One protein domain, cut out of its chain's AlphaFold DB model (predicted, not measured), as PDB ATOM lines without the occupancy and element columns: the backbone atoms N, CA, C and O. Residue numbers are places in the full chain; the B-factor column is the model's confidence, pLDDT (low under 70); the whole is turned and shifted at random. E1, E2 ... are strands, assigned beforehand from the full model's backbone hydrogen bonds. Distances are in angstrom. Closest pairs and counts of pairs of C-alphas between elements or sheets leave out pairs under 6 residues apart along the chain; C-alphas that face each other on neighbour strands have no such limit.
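AT A GLANCE: This is residues 2 to 123 of the 196 residues of the protein "DUF1996 domain-containing protein" of Cadophora sp. DSE1049 (UniProt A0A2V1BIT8). A model of little regular structure: long loops surround a small sheet, E2-E3-E4, and extend past both its ends, residues 51 to 82 at one and residues 25 to 44 and 89 to 103 at the other. The short strand pair E1-E5 lies near E3. The 122 printed residues have no named helix and five named strands, E1 to E5 along the chain, with only 22 residues; the class is all strand, both sheets antiparallel. It is only just compact, close to loose (radius of gyration of the C-alphas 16.1 A), spanning 53 by 32 by 26 A.

IN THESE COORDINATES: E3, residues 45 to 50, measures 16.6 A from C-alpha 45 at (297.664, 120.454, 166.940). E4 is residues 83 to 88, 16.8 A; E2 21 to 24, 10.0 A; E1 2 to 4; E5 115 to 117, ending at (290.636, 139.452, 165.848).

HOW THE PARTS SIT: E2, E3 and E4 form a meander, each strand the antiparallel neighbour of the one before, in two hairpins. N 23 and O 46 are 2.9 A apart, N 47 and O 86 2.9 A, and, between E1 and E5, N 3 and O 116 2.8 A. The closest C-alphas of E1 and E3, Ala 3 and Tyr 50, are 6.1 A apart.

THE WHOLE: The C-alphas farthest apart, Asp 58 and Asp 96, are 53.7 A apart. The four links are long. The printed part has no cut, and no printed residue is under pLDDT 70.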
ATOM      1  N   VAL A   2     290.718 141.252 160.880       88.12
ATOM      2  CA  VAL A   2     290.104 139.933 161.082       88.12
ATOM      3  C   VAL A   2     290.820 138.924 160.192       88.12
ATOM      4  O   VAL A   2     291.081 139.221 159.027       88.12
ATOM      5  N   ALA A   3     291.166 137.762 160.737       90.62
ATOM      6  CA  ALA A   3     291.675 136.617 159.992       90.62
ATOM      7  C   ALA A   3     290.671 135.465 160.056       90.62
ATOM      8  O   ALA A   3     290.265 135.101 161.151       90.62
ATOM      9  N   GLY A   4     290.320 134.858 158.920       88.56
ATOM     10  CA  GLY A   4     289.290 133.810 158.864       88.56
ATOM     11  C   GLY A   4     287.859 134.365 158.842       88.56
ATOM     12  O   GLY A   4     287.656 135.564 158.661       88.56
ATOM     13  N   VAL A   5     286.866 133.482 158.987       89.69
ATOM     14  CA  VAL A   5     285.437 133.824 158.895       89.69
ATOM     15  C   VAL A   5     284.683 133.141 160.035       89.69
ATOM     16  O   VAL A   5     284.496 131.928 160.029       89.69
ATOM     17  N   SER A   6     284.217 133.917 161.016       88.38
ATOM     18  CA  SER A   6     283.592 133.384 162.241       88.38
ATOM     19  C   SER A   6     282.301 132.592 162.002       88.38
ATOM     20  O   SER A   6     281.932 131.738 162.806       88.38
ATOM     21  N   THR A   7     281.617 132.852 160.888       89.56
ATOM     22  CA  THR A   7     280.360 132.200 160.500       89.56
ATOM     23  C   THR A   7     280.548 131.014 159.551       89.56
ATOM     24  O   THR A   7     279.565 130.358 159.202       89.56
ATOM     25  N   ALA A   8     281.779 130.718 159.119       91.31
ATOM     26  CA  ALA A   8     282.034 129.628 158.188       91.31
ATOM     27  C   ALA A   8     281.820 128.263 158.857       91.31
ATOM     28  O   ALA A   8     282.370 127.963 159.912       91.31
ATOM     29  N   THR A   9     281.038 127.404 158.208       91.25
ATOM     30  CA  THR A   9     280.779 126.022 158.655       91.25
ATOM     31  C   THR A   9     281.396 124.979 157.727       91.25
ATOM     32  O   THR A   9     281.409 123.794 158.048       91.25
ATOM     33  N   THR A  10     281.944 125.420 156.594       92.00
ATOM     34  CA  THR A  10     282.560 124.600 155.545       92.00
ATOM     35  C   THR A  10     283.784 125.316 154.993       92.00
ATOM     36  O   THR A  10     283.814 126.547 155.013       92.00
ATOM     37  N   GLU A  11     284.719 124.581 154.391       90.44
ATOM     38  CA  GLU A  11     285.890 125.153 153.712       90.44
ATOM     39  C   GLU A  11     285.503 126.205 152.659       90.44
ATOM     40  O   GLU A  11     286.050 127.300 152.648       90.44
ATOM     41  N   ALA A  12     284.474 125.934 151.848       91.56
ATOM     42  CA  ALA A  12     283.976 126.870 150.833       91.56
ATOM     43  C   ALA A  12     283.361 128.163 151.409       91.56
ATOM     44  O   ALA A  12     283.133 129.116 150.669       91.56
ATOM     45  N   GLY A  13     283.062 128.191 152.713       91.31
ATOM     46  CA  GLY A  13     282.576 129.382 153.414       91.31
ATOM     47  C   GLY A  13     283.702 130.301 153.893       91.31
ATOM     48  O   GLY A  13     283.424 131.391 154.389       91.31
ATOM     49  N   MET A  14     284.957 129.865 153.771       90.12
ATOM     50  CA  MET A  14     286.131 130.671 154.082       90.12
ATOM     51  C   MET A  14     286.431 131.659 152.956       90.12
ATOM     52  O   MET A  14     286.131 131.410 151.789       90.12
ATOM     53  N   ASP A  15     287.097 132.765 153.290       87.69
ATOM     54  CA  ASP A  15     287.757 133.590 152.277       87.69
ATOM     55  C   ASP A  15     288.864 132.760 151.611       87.69
ATOM     56  O   ASP A  15     289.792 132.296 152.273       87.69
ATOM     57  N   THR A  16     288.778 132.586 150.291       87.38
ATOM     58  CA  THR A  16     289.720 131.779 149.502       87.38
ATOM     59  C   THR A  16     291.157 132.298 149.553       87.38
ATOM     60  O   THR A  16     292.092 131.558 149.254       87.38
ATOM     61  N   ASN A  17     291.350 133.573 149.898       88.06
ATOM     62  CA  ASN A  17     292.662 134.198 150.039       88.06
ATOM     63  C   ASN A  17     293.156 134.200 151.492       88.06
ATOM     64  O   ASN A  17     294.346 134.447 151.736       88.06
ATOM     65  N   ALA A  18     292.276 133.928 152.462       84.25
ATOM     66  CA  ALA A  18     292.673 133.800 153.852       84.25
ATOM     67  C   ALA A  18     293.504 132.529 154.022       84.25
ATOM     68  O   ALA A  18     293.062 131.415 153.766       84.25
ATOM     69  N   GLN A  19     294.730 132.687 154.516       82.94
ATOM     70  CA  GLN A  19     295.638 131.562 154.756       82.94
ATOM     71  C   GLN A  19     295.435 130.968 156.160       82.94
ATOM     72  O   GLN A  19     296.400 130.574 156.801       82.94
ATOM     73  N   SER A  20     294.198 130.954 156.667       87.25
ATOM     74  CA  SER A  20     293.865 130.360 157.969       87.25
ATOM     75  C   SER A  20     293.772 128.843 157.838       87.25
ATOM     76  O   SER A  20     293.053 128.350 156.974       87.25
ATOM     77  N   SER A  21     294.487 128.096 158.676       89.88
ATOM     78  CA  SER A  21     294.513 126.635 158.576       89.88
ATOM     79  C   SER A  21     294.730 125.954 159.917       89.88
ATOM     80  O   SER A  21     295.498 126.438 160.754       89.88
ATOM     81  N   TRP A  22     294.147 124.771 160.052       95.19
ATOM     82  CA  TRP A  22     294.501 123.800 161.076       95.19
ATOM     83  C   TRP A  22     295.446 122.765 160.486       95.19
ATOM     84  O   TRP A  22     295.297 122.365 159.335       95.19
ATOM     85  N   ALA A  23     296.445 122.365 161.257       95.69
ATOM     86  CA  ALA A  23     297.423 121.370 160.856       95.69
ATOM     87  C   ALA A  23     298.049 120.742 162.098       95.69
ATOM     88  O   ALA A  23     297.819 121.178 163.228       95.69
ATOM     89  N   CYS A  24     298.874 119.734 161.882       96.38
ATOM     90  CA  CYS A  24     299.812 119.312 162.895       96.38
ATOM     91  C   CYS A  24     301.126 120.099 162.768       96.38
ATOM     92  O   CYS A  24     301.558 120.451 161.667       96.38
ATOM     93  N   GLU A  25     301.765 120.413 163.893       95.31
ATOM     94  CA  GLU A  25     303.014 121.172 163.879       95.31
ATOM     95  C   GLU A  25     304.148 120.377 163.214       95.31
ATOM     96  O   GLU A  25     304.538 119.307 163.672       95.31
ATOM     97  N   SER A  26     304.747 120.975 162.179       92.00
ATOM     98  CA  SER A  26     305.915 120.440 161.457       92.00
ATOM     99  C   SER A  26     305.700 119.075 160.794       92.00
ATOM    100  O   SER A  26     306.667 118.400 160.448       92.00
ATOM    101  N   GLU A  27     304.449 118.683 160.564       93.81
ATOM    102  CA  GLU A  27     304.107 117.418 159.922       93.81
ATOM    103  C   GLU A  27     302.888 117.570 159.005       93.81
ATOM    104  O   GLU A  27     302.016 118.414 159.212       93.81
ATOM    105  N   SER A  28     302.846 116.755 157.953       94.38
ATOM    106  CA  SER A  28     301.775 116.782 156.959       94.38
ATOM    107  C   SER A  28     300.793 115.654 157.245       94.38
ATOM    108  O   SER A  28     301.065 114.497 156.930       94.38
ATOM    109  N   VAL A  29     299.646 116.004 157.819       95.81
ATOM    110  CA  VAL A  29     298.529 115.092 158.090       95.81
ATOM    111  C   VAL A  29     297.320 115.598 157.313       95.81
ATOM    112  O   VAL A  29     297.066 116.802 157.282       95.81
ATOM    113  N   ALA A  30     296.599 114.692 156.650       96.25
ATOM    114  CA  ALA A  30     295.382 115.049 155.929       96.25
ATOM    115  C   ALA A  30     294.339 115.634 156.891       96.25
ATOM    116  O   ALA A  30     294.308 115.279 158.066       96.25
ATOM    117  N   LEU A  31     293.481 116.529 156.402       95.88
ATOM    118  CA  LEU A  31     292.358 117.015 157.196       95.88
ATOM    119  C   LEU A  31     291.173 116.056 157.081       95.88
ATOM    120  O   LEU A  31     290.935 115.464 156.027       95.88
ATOM    121  N   ASP A  32     290.434 115.900 158.172       95.88
ATOM    122  CA  ASP A  32     289.137 115.244 158.184       95.88
ATOM    123  C   ASP A  32     288.044 116.166 157.609       95.88
ATOM    124  O   ASP A  32     288.274 117.330 157.277       95.88
ATOM    125  N   ALA A  33     286.814 115.652 157.508       93.50
ATOM    126  CA  ALA A  33     285.679 116.411 156.976       93.50
ATOM    127  C   ALA A  33     285.328 117.675 157.792       93.50
ATOM    128  O   ALA A  33     284.647 118.565 157.284       93.50
ATOM    129  N   ASN A  34     285.783 117.768 159.046       93.88
ATOM    130  CA  ASN A  34     285.561 118.919 159.916       93.88
ATOM    131  C   ASN A  34     286.700 119.948 159.836       93.88
ATOM    132  O   ASN A  34     286.597 120.992 160.481       93.88
ATOM    133  N   GLY A  35     287.748 119.681 159.050       94.62
ATOM    134  CA  GLY A  35     288.885 120.574 158.848       94.62
ATOM    135  C   GLY A  35     289.992 120.442 159.895       94.62
ATOM    136  O   GLY A  35     290.836 121.329 159.980       94.62
ATOM    137  N   PHE A  36     290.007 119.369 160.690       96.69
ATOM    138  CA  PHE A  36     291.071 119.083 161.660       96.69
ATOM    139  C   PHE A  36     291.986 117.954 161.176       96.69
ATOM    140  O   PHE A  36     291.563 117.166 160.337       96.69
ATOM    141  N   PRO A  37     293.218 117.810 161.697       97.19
ATOM    142  CA  PRO A  37     294.077 116.686 161.332       97.19
ATOM    143  C   PRO A  37     293.409 115.325 161.579       97.19
ATOM    144  O   PRO A  37     292.888 115.059 162.663       97.19
ATOM    145  N   SER A  38     293.458 114.442 160.583       97.06
ATOM    146  CA  SER A  38     292.777 113.142 160.579       97.06
ATOM    147  C   SER A  38     293.487 112.053 161.393       97.06
ATOM    148  O   SER A  38     293.108 110.884 161.360       97.06
ATOM    149  N   SER A  39     294.590 112.382 162.052       96.19
ATOM    150  CA  SER A  39     295.310 111.476 162.940       96.19
ATOM    151  C   SER A  39     296.120 112.264 163.946       96.19
ATOM    152  O   SER A  39     296.386 113.452 163.747       96.19
ATOM    153  N   THR A  40     296.549 111.581 165.002       96.00
ATOM    154  CA  THR A  40     297.363 112.179 166.056       96.00
ATOM    155  C   THR A  40     298.585 112.907 165.536       96.00
ATOM    156  O   THR A  40     299.394 112.335 164.809       96.00
ATOM    157  N   CYS A  41     298.720 114.160 165.969       95.88
ATOM    158  CA  CYS A  41     299.930 114.938 165.775       95.88
ATOM    159  C   CYS A  41     301.041 114.418 166.699       95.88
ATOM    160  O   CYS A  41     300.813 114.197 167.891       95.88
ATOM    161  N   SER A  42     302.257 114.276 166.179       94.31
ATOM    162  CA  SER A  42     303.446 113.887 166.946       94.31
ATOM    163  C   SER A  42     303.782 114.887 168.059       94.31
ATOM    164  O   SER A  42     304.282 114.504 169.123       94.31
ATOM    165  N   THR A  43     303.478 116.169 167.838       94.44
ATOM    166  CA  THR A  43     303.766 117.259 168.779       94.44
ATOM    167  C   THR A  43     302.510 118.015 169.203       94.44
ATOM    168  O   THR A  43     301.947 117.717 170.255       94.44
ATOM    169  N   HIS A  44     302.063 118.977 168.400       96.12
ATOM    170  CA  HIS A  44     300.922 119.831 168.702       96.12
ATOM    171  C   HIS A  44     299.939 119.841 167.540       96.12
ATOM    172  O   HIS A  44     300.333 119.882 166.373       96.12
ATOM    173  N   VAL A  45     298.653 119.909 167.874       96.56
ATOM    174  CA  VAL A  45     297.664 120.454 166.940       96.56
ATOM    175  C   VAL A  45     297.914 121.955 166.872       96.56
ATOM    176  O   VAL A  45     298.071 122.610 167.905       96.56
ATOM    177  N   GLN A  46     297.979 122.503 165.668       96.19
ATOM    178  CA  GLN A  46     298.299 123.897 165.424       96.19
ATOM    179  C   GLN A  46     297.198 124.565 164.612       96.19
ATOM    180  O   GLN A  46     296.780 124.063 163.572       96.19
ATOM    181  N   GLN A  47     296.806 125.755 165.050       94.81
ATOM    182  CA  GLN A  47     296.098 126.701 164.208       94.81
ATOM    183  C   GLN A  47     297.065 127.795 163.770       94.81
ATOM    184  O   GLN A  47     297.735 128.423 164.595       94.81
ATOM    185  N   LEU A  48     297.109 128.045 162.466       93.06
ATOM    186  CA  LEU A  48     297.797 129.181 161.879       93.06
ATOM    187  C   LEU A  48     296.775 130.186 161.371       93.06
ATOM    188  O   LEU A  48     295.947 129.866 160.526       93.06
ATOM    189  N   LEU A  49     296.879 131.412 161.868       93.00
ATOM    190  CA  LEU A  49     296.091 132.550 161.427       93.00
ATOM    191  C   LEU A  49     297.017 133.532 160.724       93.00
ATOM    192  O   LEU A  49     297.997 134.007 161.297       93.00
ATOM    193  N   TYR A  50     296.691 133.842 159.477       92.19
ATOM    194  CA  TYR A  50     297.368 134.873 158.709       92.19
ATOM    195  C   TYR A  50     296.393 136.016 158.501       92.19
ATOM    196  O   TYR A  50     295.331 135.847 157.896       92.19
ATOM    197  N   PHE A  51     296.756 137.180 159.017       93.06
ATOM    198  CA  PHE A  51     295.953 138.381 158.870       93.06
ATOM    199  C   PHE A  51     296.079 138.949 157.452       93.06
ATOM    200  O   PHE A  51     297.030 138.608 156.731       93.06
ATOM    201  N   PRO A  52     295.130 139.807 157.047       93.38
ATOM    202  CA  PRO A  52     295.246 140.611 155.842       93.38
ATOM    203  C   PRO A  52     296.601 141.324 155.760       93.38
ATOM    204  O   PRO A  52     297.192 141.702 156.770       93.38
ATOM    205  N   GLN A  53     297.092 141.516 154.542       92.19
ATOM    206  CA  GLN A  53     298.398 142.120 154.250       92.19
ATOM    207  C   GLN A  53     298.316 143.204 153.170       92.19
ATOM    208  O   GLN A  53     299.323 143.588 152.566       92.19
ATOM    209  N   CYS A  54     297.101 143.687 152.930       93.75
ATOM    210  CA  CYS A  54     296.785 144.826 152.093       93.75
ATOM    211  C   CYS A  54     295.888 145.792 152.862       93.75
ATOM    212  O   CYS A  54     295.062 145.354 153.659       93.75
ATOM    213  N   VAL A  55     296.049 147.087 152.610       93.56
ATOM    214  CA  VAL A  55     295.250 148.147 153.231       93.56
ATOM    215  C   VAL A  55     294.905 149.223 152.208       93.56
ATOM    216  O   VAL A  55     295.755 149.620 151.407       93.56
ATOM    217  N   ASN A  56     293.664 149.693 152.218       95.00
ATOM    218  CA  ASN A  56     293.285 150.943 151.577       95.00
ATOM    219  C   ASN A  56     293.642 152.090 152.532       95.00
ATOM    220  O   ASN A  56     293.165 152.125 153.660       95.00
ATOM    221  N   VAL A  57     294.506 153.007 152.107       92.12
ATOM    222  CA  VAL A  57     295.014 154.076 152.985       92.12
ATOM    223  C   VAL A  57     293.986 155.172 153.276       92.12
ATOM    224  O   VAL A  57     294.149 155.892 154.254       92.12
ATOM    225  N   ASP A  58     292.929 155.264 152.467       92.81
ATOM    226  CA  ASP A  58     291.865 156.256 152.618       92.81
ATOM    227  C   ASP A  58     290.722 155.713 153.491       92.81
ATOM    228  O   ASP A  58     290.194 156.431 154.338       92.81
ATOM    229  N   THR A  59     290.344 154.438 153.314       93.62
ATOM    230  CA  THR A  59     289.221 153.811 154.047       93.62
ATOM    231  C   THR A  59     289.653 152.965 155.244       93.62
ATOM    232  O   THR A  59     288.818 152.603 156.068       93.62
ATOM    233  N   LEU A  60     290.944 152.630 155.340       89.19
ATOM    234  CA  LEU A  60     291.525 151.683 156.303       89.19
ATOM    235  C   LEU A  60     290.982 150.250 156.201       89.19
ATOM    236  O   LEU A  60     291.285 149.404 157.046       89.19
ATOM    237  N   GLU A  61     290.229 149.943 155.146       92.00
ATOM    238  CA  GLU A  61     289.805 148.580 154.849       92.00
ATOM    239  C   GLU A  61     291.017 147.708 154.535       92.00
ATOM    240  O   GLU A  61     291.934 148.104 153.809       92.00
ATOM    241  N   THR A  62     291.009 146.490 155.066       92.94
ATOM    242  CA  THR A  62     292.096 145.533 154.879       92.94
ATOM    243  C   THR A  62     291.691 144.397 153.960       92.94
ATOM    244  O   THR A  62     290.543 143.964 153.982       92.94
ATOM    245  N   GLY A  63     292.649 143.862 153.208       93.38
ATOM    246  CA  GLY A  63     292.426 142.740 152.304       93.38
ATOM    247  C   GLY A  63     293.616 141.793 152.218       93.38
ATOM    248  O   GLY A  63     294.720 142.069 152.702       93.38
ATOM    249  N   TYR A  64     293.387 140.657 151.576       94.06
ATOM    250  CA  TYR A  64     294.420 139.674 151.286       94.06
ATOM    251  C   TYR A  64     295.022 139.901 149.900       94.06
ATOM    252  O   TYR A  64     294.380 140.436 148.996       94.06
ATOM    253  N   LYS A  65     296.272 139.467 149.726       93.62
ATOM    254  CA  LYS A  65     296.825 139.250 148.383       93.62
ATOM    255  C   LYS A  65     296.204 137.993 147.789       93.62
ATOM    256  O   LYS A  65     295.928 137.052 148.529       93.62
ATOM    257  N   ASP A  66     296.107 137.959 146.468       89.56
ATOM    258  CA  ASP A  66     295.646 136.809 145.674       89.56
ATOM    259  C   ASP A  66     296.408 135.506 145.975       89.56
ATOM    260  O   ASP A  66     295.874 134.407 145.869       89.56
ATOM    261  N   LYS A  67     297.683 135.617 146.354       87.12
ATOM    262  CA  LYS A  67     298.515 134.502 146.814       87.12
ATOM    263  C   LYS A  67     299.678 134.983 147.667       87.12
ATOM    264  O   LYS A  67     299.999 136.174 147.747       87.12
ATOM    265  N   ARG A  68     300.393 134.037 148.281       82.25
ATOM    266  CA  ARG A  68     301.660 134.335 148.962       82.25
ATOM    267  C   ARG A  68     302.659 134.928 147.961       82.25
ATOM    268  O   ARG A  68     302.967 134.316 146.945       82.25
ATOM    269  N   GLY A  69     303.149 136.132 148.255       82.31
ATOM    270  CA  GLY A  69     304.035 136.883 147.358       82.31
ATOM    271  C   GLY A  69     303.340 137.571 146.176       82.31
ATOM    272  O   GLY A  69     304.032 138.149 145.346       82.31
ATOM    273  N   GLY A  70     302.008 137.525 146.099       90.12
ATOM    274  CA  GLY A  70     301.228 138.148 145.034       90.12
ATOM    275  C   GLY A  70     300.961 139.647 145.227       90.12
ATOM    276  O   GLY A  70     301.707 140.351 145.924       90.12
ATOM    277  N   THR A  71     299.893 140.140 144.604       93.25
ATOM    278  CA  THR A  71     299.542 141.570 144.549       93.25
ATOM    279  C   THR A  71     298.328 141.901 145.402       93.25
ATOM    280  O   THR A  71     297.441 141.074 145.596       93.25
ATOM    281  N   CYS A  72     298.291 143.130 145.913       95.31
ATOM    282  CA  CYS A  72     297.108 143.638 146.597       95.31
ATOM    283  C   CYS A  72     295.989 143.974 145.604       95.31
ATOM    284  O   CYS A  72     296.299 144.314 144.458       95.31
ATOM    285  N   PRO A  73     294.716 143.930 146.042       95.50
ATOM    286  CA  PRO A  73     293.594 144.420 145.251       95.50
ATOM    287  C   PRO A  73     293.804 145.864 144.777       95.50
ATOM    288  O   PRO A  73     294.528 146.644 145.407       95.50
ATOM    289  N   THR A  74     293.155 146.232 143.672       95.81
ATOM    290  CA  THR A  74     293.197 147.596 143.126       95.81
ATOM    291  C   THR A  74     292.849 148.628 144.202       95.81
ATOM    292  O   THR A  74     291.870 148.473 144.924       95.81
ATOM    293  N   GLY A  75     293.657 149.686 144.307       95.12
ATOM    294  CA  GLY A  75     293.473 150.746 145.306       95.12
ATOM    295  C   GLY A  75     294.097 150.456 146.678       95.12
ATOM    296  O   GLY A  75     294.215 151.372 147.485       95.12
ATOM    297  N   MET A  76     294.575 149.235 146.937       97.12
ATOM    298  CA  MET A  76     295.232 148.883 148.200       97.12
ATOM    299  C   MET A  76     296.764 148.873 148.100       97.12
ATOM    300  O   MET A  76     297.360 148.676 147.037       97.12
ATOM    301  N   LYS A  77     297.429 149.063 149.243       94.12
ATOM    302  CA  LYS A  77     298.885 148.989 149.420       94.12
ATOM    303  C   LYS A  77     299.260 147.775 150.257       94.12
ATOM    304  O   LYS A  77     298.501 147.353 151.120       94.12
ATOM    305  N   SER A  78     300.448 147.224 150.013       91.25
ATOM    306  CA  SER A  78     300.977 146.127 150.827       91.25
ATOM    307  C   SER A  78     301.390 146.638 152.203       91.25
ATOM    308  O   SER A  78     302.053 147.666 152.302       91.25
ATOM    309  N   MET A  79     301.098 145.852 153.232       87.25
ATOM    310  CA  MET A  79     301.613 146.036 154.589       87.25
ATOM    311  C   MET A  79     302.241 144.728 155.101       87.25
ATOM    312  O   MET A  79     302.028 143.675 154.483       87.25
ATOM    313  N   PRO A  80     303.052 144.762 156.174       84.94
ATOM    314  CA  PRO A  80     303.537 143.546 156.819       84.94
ATOM    315  C   PRO A  80     302.381 142.625 157.228       84.94
ATOM    316  O   PRO A  80     301.357 143.084 157.725       84.94
ATOM    317  N   GLN A  81     302.541 141.322 156.994       88.44
ATOM    318  CA  GLN A  81     301.526 140.333 157.339       88.44
ATOM    319  C   GLN A  81     301.745 139.833 158.763       88.44
ATOM    320  O   GLN A  81     302.776 139.224 159.052       88.44
ATOM    321  N   LEU A  82     300.753 140.024 159.631       87.69
ATOM    322  CA  LEU A  82     300.762 139.388 160.939       87.69
ATOM    323  C   LEU A  82     300.419 137.901 160.799       87.69
ATOM    324  O   LEU A  82     299.461 137.523 160.118       87.69
ATOM    325  N   ARG A  83     301.193 137.060 161.484       90.25
ATOM    326  CA  ARG A  83     300.925 135.633 161.650       90.25
ATOM    327  C   ARG A  83     300.772 135.336 163.132       90.25
ATOM    328  O   ARG A  83     301.668 135.647 163.912       90.25
ATOM    329  N   PHE A  84     299.686 134.670 163.488       90.44
ATOM    330  CA  PHE A  84     299.463 134.143 164.824       90.44
ATOM    331  C   PHE A  84     299.419 132.616 164.773       90.44
ATOM    332  O   PHE A  84     298.941 132.025 163.803       90.44
ATOM    333  N   SER A  85     299.983 131.975 165.790       92.69
ATOM    334  CA  SER A  85     300.054 130.520 165.886       92.69
ATOM    335  C   SER A  85     299.594 130.094 167.262       92.69
ATOM    336  O   SER A  85     300.226 130.456 168.251       92.69
ATOM    337  N   ILE A  86     298.574 129.247 167.307       93.94
ATOM    338  CA  ILE A  86     298.093 128.621 168.536       93.94
ATOM    339  C   ILE A  86     298.452 127.142 168.465       93.94
ATOM    340  O   ILE A  86     298.305 126.524 167.411       93.94
ATOM    341  N   ARG A  87     298.987 126.593 169.554       95.88
ATOM    342  CA  ARG A  87     299.445 125.204 169.638       95.88
ATOM    343  C   ARG A  87     298.834 124.550 170.864       95.88
ATOM    344  O   ARG A  87     298.981 125.072 171.966       95.88
ATOM    345  N   TRP A  88     298.199 123.404 170.663       94.19
ATOM    346  CA  TRP A  88     297.624 122.594 171.729       94.19
ATOM    347  C   TRP A  88     298.360 121.264 171.827       94.19
ATOM    348  O   TRP A  88     298.455 120.522 170.847       94.19
ATOM    349  N   ASP A  89     298.851 120.949 173.026       94.12
ATOM    350  CA  ASP A  89     299.334 119.608 173.342       94.12
ATOM    351  C   ASP A  89     298.147 118.742 173.773       94.12
ATOM    352  O   ASP A  89     297.763 118.701 174.943       94.12
ATOM    353  N   VAL A  90     297.543 118.069 172.797       91.81
ATOM    354  CA  VAL A  90     296.373 117.210 173.019       91.81
ATOM    355  C   VAL A  90     296.745 115.807 173.504       91.81
ATOM    356  O   VAL A  90     295.869 115.050 173.914       91.81
ATOM    357  N   ARG A  91     298.034 115.446 173.516       89.50
ATOM    358  CA  ARG A  91     298.496 114.079 173.825       89.50
ATOM    359  C   ARG A  91     298.233 113.692 175.279       89.50
ATOM    360  O   ARG A  91     298.050 112.522 175.583       89.50
ATOM    361  N   LYS A  92     298.179 114.675 176.184       87.31
ATOM    362  CA  LYS A  92     297.853 114.441 177.602       87.31
ATOM    363  C   LYS A  92     296.384 114.087 177.828       87.31
ATOM    364  O   LYS A  92     296.084 113.333 178.745       87.31
ATOM    365  N   VAL A  93     295.484 114.655 177.028       89.00
ATOM    366  CA  VAL A  93     294.028 114.460 177.157       89.00
ATOM    367  C   VAL A  93     293.498 113.365 176.227       89.00
ATOM    368  O   VAL A  93     292.420 112.835 176.466       89.00
ATOM    369  N   LEU A  94     294.269 112.999 175.198       91.56
ATOM    370  CA  LEU A  94     294.004 111.907 174.258       91.56
ATOM    371  C   LEU A  94     295.216 110.955 174.217       91.56
ATOM    372  O   LEU A  94     295.941 110.938 173.218       91.56
ATOM    373  N   PRO A  95     295.481 110.194 175.294       91.31
ATOM    374  CA  PRO A  95     296.692 109.374 175.415       91.31
ATOM    375  C   PRO A  95     296.768 108.240 174.386       91.31
ATOM    376  O   PRO A  95     297.860 107.884 173.952       91.31
ATOM    377  N   ASP A  96     295.618 107.722 173.951       94.00
ATOM    378  CA  ASP A  96     295.531 106.675 172.923       94.00
ATOM    379  C   ASP A  96     295.578 107.244 171.492       94.00
ATOM    380  O   ASP A  96     295.556 106.500 170.510       94.00
ATOM    381  N   GLY A  97     295.642 108.573 171.361       93.88
ATOM    382  CA  GLY A  97     295.585 109.258 170.080       93.88
ATOM    383  C   GLY A  97     294.226 109.133 169.382       93.88
ATOM    384  O   GLY A  97     293.182 108.956 170.004       93.88
ATOM    385  N   TRP A  98     294.235 109.299 168.061       96.19
ATOM    386  CA  TRP A  98     293.090 109.158 167.170       96.19
ATOM    387  C   TRP A  98     293.543 108.836 165.743       96.19
ATOM    388  O   TRP A  98     294.654 109.166 165.314       96.19
ATOM    389  N   SER A  99     292.638 108.220 164.991       96.31
ATOM    390  CA  SER A  99     292.736 107.995 163.552       96.31
ATOM    391  C   SER A  99     291.342 108.165 162.948       96.31
ATOM    392  O   SER A  99     290.364 107.671 163.508       96.31
ATOM    393  N   GLY A 100     291.238 108.885 161.834       95.69
ATOM    394  CA  GLY A 100     289.967 109.305 161.253       95.69
ATOM    395  C   GLY A 100     289.520 110.665 161.790       95.69
ATOM    396  O   GLY A 100     290.306 111.607 161.839       95.69
ATOM    397  N   THR A 101     288.247 110.793 162.154       96.31
ATOM    398  CA  THR A 101     287.685 112.061 162.638       96.31
ATOM    399  C   THR A 101     288.335 112.495 163.950       96.31
ATOM    400  O   THR A 101     288.443 111.703 164.889       96.31
ATOM    401  N   ALA A 102     288.743 113.762 164.028       95.69
ATOM    402  CA  ALA A 102     289.304 114.337 165.238       95.69
ATOM    403  C   ALA A 102     288.276 114.293 166.389       95.69
ATOM    404  O   ALA A 102     287.122 114.691 166.202       95.69
ATOM    405  N   PRO A 103     288.662 113.858 167.602       93.56
ATOM    406  CA  PRO A 103     287.752 113.739 168.747       93.56
ATOM    407  C   PRO A 103     287.507 115.081 169.463       93.56
ATOM    408  O   PRO A 103     287.083 115.112 170.617       93.56
ATOM    409  N   PHE A 104     287.793 116.203 168.803       90.69
ATOM    410  CA  PHE A 104     287.644 117.554 169.332       90.69
ATOM    411  C   PHE A 104     286.979 118.464 168.300       90.69
ATOM    412  O   PHE A 104     286.943 118.176 167.106       90.69
ATOM    413  N   LYS A 105     286.423 119.574 168.783       91.31
ATOM    414  CA  LYS A 105     285.723 120.570 167.971       91.31
ATOM    415  C   LYS A 105     285.887 121.959 168.570       91.31
ATOM    416  O   LYS A 105     286.210 122.090 169.751       91.31
ATOM    417  N   LEU A 106     285.597 122.984 167.777       89.44
ATOM    418  CA  LEU A 106     285.397 124.329 168.309       89.44
ATOM    419  C   LEU A 106     284.028 124.411 168.984       89.44
ATOM    420  O   LEU A 106     283.121 123.631 168.682       89.44
ATOM    421  N   ALA A 107     283.848 125.398 169.861       85.88
ATOM    422  CA  ALA A 107     282.534 125.702 170.428       85.88
ATOM    423  C   ALA A 107     281.493 126.000 169.327       85.88
ATOM    424  O   ALA A 107     280.332 125.616 169.436       85.88
ATOM    425  N   SER A 108     281.941 126.607 168.229       85.44
ATOM    426  CA  SER A 108     281.180 126.906 167.012       85.44
ATOM    427  C   SER A 108     281.018 125.716 166.050       85.44
ATOM    428  O   SER A 108     280.344 125.849 165.030       85.44
ATOM    429  N   GLY A 109     281.590 124.547 166.361       88.38
ATOM    430  CA  GLY A 109     281.496 123.337 165.543       88.38
ATOM    431  C   GLY A 109     282.781 123.042 164.749       88.38
ATOM    432  O   GLY A 109     283.841 122.915 165.370       88.38
ATOM    433  N   PRO A 110     282.706 122.856 163.414       91.88
ATOM    434  CA  PRO A 110     283.872 122.559 162.578       91.88
ATOM    435  C   PRO A 110     284.959 123.639 162.626       91.88
ATOM    436  O   PRO A 110     284.711 124.796 162.981       91.88
ATOM    437  N   ALA A 111     286.160 123.265 162.187       93.62
ATOM    438  CA  ALA A 111     287.378 124.069 162.260       93.62
ATOM    439  C   ALA A 111     287.305 125.402 161.484       93.62
ATOM    440  O   ALA A 111     288.035 126.346 161.795       93.62
ATOM    441  N   TRP A 112     286.414 125.481 160.491       92.75
ATOM    442  CA  TRP A 112     286.271 126.597 159.547       92.75
ATOM    443  C   TRP A 112     285.844 127.908 160.206       92.75
ATOM    444  O   TRP A 112     286.309 128.972 159.829       92.75
ATOM    445  N   SER A 113     285.051 127.841 161.269       90.62
ATOM    446  CA  SER A 113     284.620 129.031 162.020       90.62
ATOM    447  C   SER A 113     285.749 129.715 162.806       90.62
ATOM    448  O   SER A 113     285.544 130.764 163.426       90.62
ATOM    449  N   SER A 114     286.950 129.126 162.822       90.62
ATOM    450  CA  SER A 114     288.066 129.699 163.556       90.62
ATOM    451  C   SER A 114     288.561 130.985 162.903       90.62
ATOM    452  O   SER A 114     288.901 131.026 161.718       90.62
ATOM    453  N   HIS A 115     288.644 132.031 163.715       91.62
ATOM    454  CA  HIS A 115     289.064 133.357 163.303       91.62
ATOM    455  C   HIS A 115     289.974 133.982 164.360       91.62
ATOM    456  O   HIS A 115     290.085 133.493 165.484       91.62
ATOM    457  N   GLY A 116     290.654 135.053 163.974       88.88
ATOM    458  CA  GLY A 116     291.426 135.886 164.879       88.88
ATOM    459  C   GLY A 116     291.052 137.339 164.696       88.88
ATOM    460  O   GLY A 116     291.099 137.846 163.576       88.88
ATOM    461  N   ASP A 117     290.757 138.006 165.801       87.81
ATOM    462  CA  ASP A 117     290.636 139.452 165.848       87.81
ATOM    463  C   ASP A 117     291.925 140.036 166.397       87.81
ATOM    464  O   ASP A 117     292.438 139.627 167.439       87.81
ATOM    465  N   PHE A 118     292.472 141.003 165.672       84.56
ATOM    466  CA  PHE A 118     293.678 141.688 166.089       84.56
ATOM    467  C   PHE A 118     293.483 143.193 166.071       84.56
ATOM    468  O   PHE A 118     293.127 143.792 165.046       84.56
ATOM    469  N   ILE A 119     293.759 143.793 167.224       80.69
ATOM    470  CA  ILE A 119     293.761 145.232 167.446       80.69
ATOM    471  C   ILE A 119     295.223 145.669 167.535       80.69
ATOM    472  O   ILE A 119     295.972 145.206 168.393       80.69
ATOM    473  N   ASN A 120     295.631 146.564 166.636       73.62
ATOM    474  CA  ASN A 120     296.957 147.172 166.681       73.62
ATOM    475  C   ASN A 120     296.986 148.249 167.770       73.62
ATOM    476  O   ASN A 120     296.384 149.304 167.597       73.62
ATOM    477  N   GLY A 121     297.699 147.985 168.863       78.06
ATOM    478  CA  GLY A 121     297.942 148.945 169.947       78.06
ATOM    479  C   GLY A 121     299.357 149.532 169.953       78.06
ATOM    480  O   GLY A 121     299.866 149.886 171.011       78.06
ATOM    481  N   TRP A 122     300.046 149.545 168.811       79.12
ATOM    482  CA  TRP A 122     301.434 150.010 168.730       79.12
ATOM    483  C   TRP A 122     301.530 151.535 168.739       79.12
ATOM    484  O   TRP A 122     300.661 152.222 168.207       79.12
ATOM    485  N   THR A 123     302.619 152.061 169.302       87.19
ATOM    486  CA  THR A 123     302.960 153.479 169.143       87.19
ATOM    487  C   THR A 123     303.291 153.781 167.679       87.19
ATOM    488  O   THR A 123     303.728 152.899 166.935       87.19
TER     489      THR A 123